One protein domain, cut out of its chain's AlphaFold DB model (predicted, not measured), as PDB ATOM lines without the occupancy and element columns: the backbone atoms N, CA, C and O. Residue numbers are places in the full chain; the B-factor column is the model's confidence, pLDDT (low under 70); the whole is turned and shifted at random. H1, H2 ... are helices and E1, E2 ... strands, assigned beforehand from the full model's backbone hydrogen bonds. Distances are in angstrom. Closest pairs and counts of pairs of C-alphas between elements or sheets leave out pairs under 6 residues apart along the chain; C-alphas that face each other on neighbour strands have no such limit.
ATOM      1  N   ILE A 835     274.768 208.570 221.740       62.59
ATOM      2  CA  ILE A 835     273.636 208.370 222.662       62.59
ATOM      3  C   ILE A 835     273.192 206.904 222.602       62.59
ATOM      4  O   ILE A 835     273.148 206.292 221.535       62.59
ATOM      5  N   LEU A 836     272.858 206.311 223.750       62.19
ATOM      6  CA  LEU A 836     272.357 204.939 223.830       62.19
ATOM      7  C   LEU A 836     270.894 204.859 223.377       62.19
ATOM      8  O   LEU A 836     270.016 205.499 223.951       62.19
ATOM      9  N   THR A 837     270.616 204.022 222.380       62.00
ATOM     10  CA  THR A 837     269.255 203.695 221.930       62.00
ATOM     11  C   THR A 837     268.948 202.225 222.196       62.00
ATOM     12  O   THR A 837     269.829 201.376 222.112       62.00
ATOM     13  N   ALA A 838     267.695 201.895 222.513       55.91
ATOM     14  CA  ALA A 838     267.230 200.514 222.632       55.91
ATOM     15  C   ALA A 838     266.268 200.221 221.475       55.91
ATOM     16  O   ALA A 838     265.085 200.546 221.541       55.91
ATOM     17  N   ASN A 839     266.774 199.650 220.380       58.53
ATOM     18  CA  ASN A 839     265.938 199.281 219.226       58.53
ATOM     19  C   ASN A 839     265.207 197.934 219.417       58.53
ATOM     20  O   ASN A 839     264.300 197.606 218.659       58.53
ATOM     21  N   THR A 840     265.581 197.161 220.442       57.44
ATOM     22  CA  THR A 840     264.912 195.935 220.891       57.44
ATOM     23  C   THR A 840     264.916 195.898 222.416       57.44
ATOM     24  O   THR A 840     265.879 196.348 223.041       57.44
ATOM     25  N   ALA A 841     263.838 195.388 223.020       52.31
ATOM     26  CA  ALA A 841     263.687 195.315 224.472       52.31
ATOM     27  C   ALA A 841     264.938 194.692 225.124       52.31
ATOM     28  O   ALA A 841     265.243 193.520 224.908       52.31
ATOM     29  N   GLY A 842     265.678 195.503 225.888       55.97
ATOM     30  CA  GLY A 842     266.777 195.049 226.743       55.97
ATOM     31  C   GLY A 842     268.198 195.062 226.163       55.97
ATOM     32  O   GLY A 842     269.084 194.533 226.829       55.97
ATOM     33  N   LYS A 843     268.473 195.642 224.979       59.38
ATOM     34  CA  LYS A 843     269.864 195.806 224.491       59.38
ATOM     35  C   LYS A 843     270.194 197.252 224.090       59.38
ATOM     36  O   LYS A 843     269.670 197.718 223.078       59.38
ATOM     37  N   PRO A 844     271.063 197.959 224.838       57.94
ATOM     38  CA  PRO A 844     271.536 199.282 224.444       57.94
ATOM     39  C   PRO A 844     272.493 199.191 223.240       57.94
ATOM     40  O   PRO A 844     273.426 198.389 223.235       57.94
ATOM     41  N   MET A 845     272.260 200.012 222.214       66.62
ATOM     42  CA  MET A 845     273.114 200.203 221.036       66.62
ATOM     43  C   MET A 845     273.511 201.678 220.917       66.62
ATOM     44  O   MET A 845     272.670 202.561 221.087       66.62
ATOM     45  N   ALA A 846     274.775 201.957 220.593       70.62
ATOM     46  CA  ALA A 846     275.250 203.319 220.354       70.62
ATOM     47  C   ALA A 846     274.651 203.889 219.054       70.62
ATOM     48  O   ALA A 846     274.797 203.288 217.987       70.62
ATOM     49  N   LEU A 847     273.994 205.047 219.139       73.62
ATOM     50  CA  LEU A 847     273.581 205.867 218.001       73.62
ATOM     51  C   LEU A 847     274.509 207.080 217.923       73.62
ATOM     52  O   LEU A 847     274.598 207.844 218.880       73.62
ATOM     53  N   ILE A 848     275.184 207.246 216.787       77.12
ATOM     54  CA  ILE A 848     275.969 208.447 216.483       77.12
ATOM     55  C   ILE A 848     274.997 209.530 216.013       77.12
ATOM     56  O   ILE A 848     274.196 209.276 215.107       77.12
ATOM     57  N   VAL A 849     275.057 210.708 216.626       74.38
ATOM     58  CA  VAL A 849     274.215 211.862 216.299       74.38
ATOM     59  C   VAL A 849     275.112 212.970 215.753       74.38
ATOM     60  O   VAL A 849     275.770 213.638 216.543       74.38
ATOM     61  N   PRO A 850     275.165 213.156 214.421       77.69
ATOM     62  CA  PRO A 850     275.921 214.248 213.824       77.69
ATOM     63  C   PRO A 850     275.429 215.612 214.310       77.69
ATOM     64  O   PRO A 850     274.216 215.803 214.490       77.69
ATOM     65  N   ASP A 851     276.354 216.567 214.411       65.94
ATOM     66  CA  ASP A 851     276.039 217.987 214.552       65.94
ATOM     67  C   ASP A 851     274.988 218.384 213.491       65.94
ATOM     68  O   ASP A 851     275.088 218.004 212.324       65.94
ATOM     69  N   ASP A 852     273.937 219.092 213.914       68.44
ATOM     70  CA  ASP A 852     272.772 219.516 213.111       68.44
ATOM     71  C   ASP A 852     271.674 218.466 212.825       68.44
ATOM     72  O   ASP A 852     270.806 218.688 211.973       68.44
ATOM     73  N   THR A 853     271.627 217.345 213.556       71.81
ATOM     74  CA  THR A 853     270.504 216.387 213.470       71.81
ATOM     75  C   THR A 853     269.663 216.325 214.748       71.81
ATOM     76  O   THR A 853     270.173 216.361 215.863       71.81
ATOM     77  N   LEU A 854     268.333 216.228 214.595       76.12
ATOM     78  CA  LEU A 854     267.410 216.034 215.718       76.12
ATOM     79  C   LEU A 854     267.157 214.535 215.915       76.12
ATOM     80  O   LEU A 854     266.938 213.804 214.949       76.12
ATOM     81  N   ILE A 855     267.128 214.069 217.161       79.44
ATOM     82  CA  ILE A 855     266.801 212.674 217.471       79.44
ATOM     83  C   ILE A 855     265.284 212.524 217.506       79.44
ATOM     84  O   ILE A 855     264.598 213.212 218.263       79.44
ATOM     85  N   GLY A 856     264.748 211.597 216.719       76.88
ATOM     86  CA  GLY A 856     263.315 211.331 216.701       76.88
ATOM     87  C   GLY A 856     262.977 209.944 216.173       76.88
ATOM     88  O   GLY A 856     263.849 209.161 215.799       76.88
ATOM     89  N   ARG A 857     261.685 209.606 216.181       74.38
ATOM     90  CA  ARG A 857     261.189 208.319 215.680       74.38
ATOM     91  C   ARG A 857     260.594 208.488 214.290       74.38
ATOM     92  O   ARG A 857     259.515 209.053 214.163       74.38
ATOM     93  N   PHE A 858     261.250 207.936 213.273       75.56
ATOM     94  CA  PHE A 858     260.755 207.920 211.894       75.56
ATOM     95  C   PHE A 858     260.752 206.477 211.377       75.56
ATOM     96  O   PHE A 858     261.782 205.808 211.385       75.56
ATOM     97  N   GLY A 859     259.581 205.950 211.000       72.69
ATOM     98  CA  GLY A 859     259.438 204.543 210.588       72.69
ATOM     99  C   GLY A 859     259.544 203.508 211.724       72.69
ATOM    100  O   GLY A 859     259.823 202.343 211.462       72.69
ATOM    101  N   GLY A 860     259.330 203.914 212.985       74.25
ATOM    102  CA  GLY A 860     259.219 203.019 214.151       74.25
ATOM    103  C   GLY A 860     260.441 202.976 215.078       74.25
ATOM    104  O   GLY A 860     260.260 202.800 216.287       74.25
ATOM    105  N   ASN A 861     261.642 203.243 214.556       75.44
ATOM    106  CA  ASN A 861     262.907 203.250 215.306       75.44
ATOM    107  C   ASN A 861     263.342 204.673 215.690       75.44
ATOM    108  O   ASN A 861     263.035 205.625 214.974       75.44
ATOM    109  N   ILE A 862     264.062 204.814 216.810       77.38
ATOM    110  CA  ILE A 862     264.744 206.066 217.183       77.38
ATOM    111  C   ILE A 862     265.987 206.206 216.297       77.38
ATOM    112  O   ILE A 862     266.821 205.301 216.273       77.38
ATOM    113  N   ALA A 863     266.099 207.313 215.568       79.88
ATOM    114  CA  ALA A 863     267.218 207.612 214.681       79.88
ATOM    115  C   ALA A 863     267.542 209.117 214.694       79.88
ATOM    116  O   ALA A 863     266.703 209.938 215.069       79.88
ATOM    117  N   ALA A 864     268.750 209.476 214.257       83.94
ATOM    118  CA  ALA A 864     269.083 210.851 213.902       83.94
ATOM    119  C   ALA A 864     268.354 211.206 212.594       83.94
ATOM    120  O   ALA A 864     268.547 210.546 211.569       83.94
ATOM    121  N   LEU A 865     267.466 212.196 212.648       83.62
ATOM    122  CA  LEU A 865     266.620 212.583 211.525       83.62
ATOM    123  C   LEU A 865     267.336 213.611 210.656       83.62
ATOM    124  O   LEU A 865     267.818 214.630 211.152       83.62
ATOM    125  N   ASN A 866     267.347 213.378 209.345       83.06
ATOM    126  CA  ASN A 866     267.761 214.406 208.397       83.06
ATOM    127  C   ASN A 866     266.641 215.442 208.180       83.06
ATOM    128  O   ASN A 866     265.474 215.199 208.496       83.06
ATOM    129  N   LEU A 867     266.984 216.589 207.587       78.38
ATOM    130  CA  LEU A 867     266.049 217.701 207.371       78.38
ATOM    131  C   LEU A 867     264.784 217.286 206.593       78.38
ATOM    132  O   LEU A 867     263.693 217.759 206.892       78.38
ATOM    133  N   SER A 868     264.904 216.357 205.637       77.69
ATOM    134  CA  SER A 868     263.758 215.850 204.872       77.69
ATOM    135  C   SER A 868     262.813 214.998 205.721       77.69
ATOM    136  O   SER A 868     261.606 215.059 205.513       77.69
ATOM    137  N   GLN A 869     263.338 214.190 206.641       81.44
ATOM    138  CA  GLN A 869     262.536 213.375 207.559       81.44
ATOM    139  C   GLN A 869     261.883 214.250 208.629       81.44
ATOM    140  O   GLN A 869     260.700 214.091 208.917       81.44
ATOM    141  N   LEU A 870     262.626 215.228 209.156       77.31
ATOM    142  CA  LEU A 870     262.106 216.215 210.098       77.31
ATOM    143  C   LEU A 870     260.950 217.017 209.481       77.31
ATOM    144  O   LEU A 870     259.918 217.198 210.120       77.31
ATOM    145  N   SER A 871     261.085 217.414 208.214       72.12
ATOM    146  CA  SER A 871     260.048 218.145 207.478       72.12
ATOM    147  C   SER A 871     258.812 217.304 207.128       72.12
ATOM    148  O   SER A 871     257.786 217.879 206.792       72.12
ATOM    149  N   GLN A 872     258.898 215.968 207.178       73.88
ATOM    150  CA  GLN A 872     257.740 215.071 207.038       73.88
ATOM    151  C   GLN A 872     257.059 214.781 208.381       73.88
ATOM    152  O   GLN A 872     255.886 214.425 208.406       73.88
ATOM    153  N   MET A 873     257.795 214.885 209.493       70.75
ATOM    154  CA  MET A 873     257.263 214.673 210.844       70.75
ATOM    155  C   MET A 873     256.625 215.925 211.433       70.75
ATOM    156  O   MET A 873     255.651 215.834 212.178       70.75
ATOM    157  N   LEU A 874     257.195 217.086 211.131       68.81
ATOM    158  CA  LEU A 874     256.582 218.363 211.433       68.81
ATOM    159  C   LEU A 874     255.572 218.622 210.319       68.81
ATOM    160  O   LEU A 874     255.952 219.050 209.234       68.81
TER     161      LEU A 874
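This is residues 835 to 874 of the 1005 residues of an uncharacterized protein of Blyttiomyces helicus (UniProt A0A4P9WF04). Two small strand hairpins follow one another in a flat row, first E1 with E2, then E3 with E4, and the short helix H1 makes the far end of the row on the E3 side. E4 is near the middle, and E1 and E2 come nearest to the second hairpin through E4, while H1 comes nearest to E3. The printed part has 40 residues, with four named strands and one named helix in the order E1, E2, E3, E4, H1; each sheet has two antiparallel strands, and the class is mixed, helices and strands. It is only just compact, close to loose, with a radius of gyration of the C-alphas of 10.7 A and spans of 31 by 21 by 9 A.

E1, residues 835 to 837, and E2, residues 845 to 848, form a hairpin, antiparallel at 135 degrees between their directions. N 837 and O 845 are within hydrogen-bond range at 2.8 A, and N 835 and O 847 at 3.0 A. E3, residues 854 to 858, and E4, residues 861 to 865, form the second hairpin, antiparallel at 138 degrees. N 863 and O 856 are within hydrogen-bond range at 2.9 A, and N 856 and O 863 at 3.0 A. The closest C-alphas of E2 and E4 are those of Leu 847 and Ala 863, 7.4 A apart. Those of E1 and E4 are Thr 837 and Ile 862, 7.0 A apart. E1 and E3 are apart, and so are E2 and E3. H1, residues 867 to 873, has its closest C-alpha to E3 at Gln 869, 7.2 A from that of Phe 858. H1 is apart from E1 and from E2. In H1 every O i to N i+4 pair is within hydrogen-bond range.

E1 begins at C-alpha 835, (273.636, 208.370, 222.662), and is 6.4 A long. E2 is 9.8 A long from C-alpha 845 to 848. E3 measures 11.2 A from C-alpha 854, at (267.410, 216.034, 215.718), to C-alpha 858, and E4 10.7 A from C-alpha 861 to 865. H1 is 9.9 A long and ends at C-alpha 873, (257.263, 214.673, 210.844).

The two C-alphas farthest apart are those of Gly 842 and Ser 871, at 30.8 A. The printed part has no cut. The links E2 to E3, E3 to E4 and E4 to H1 are tight, and E1 to E2 is short, with 7 residues. The mean pLDDT of the printed part is 71.1; residues 835 to 845, 851 to 852 and 874 are under 70.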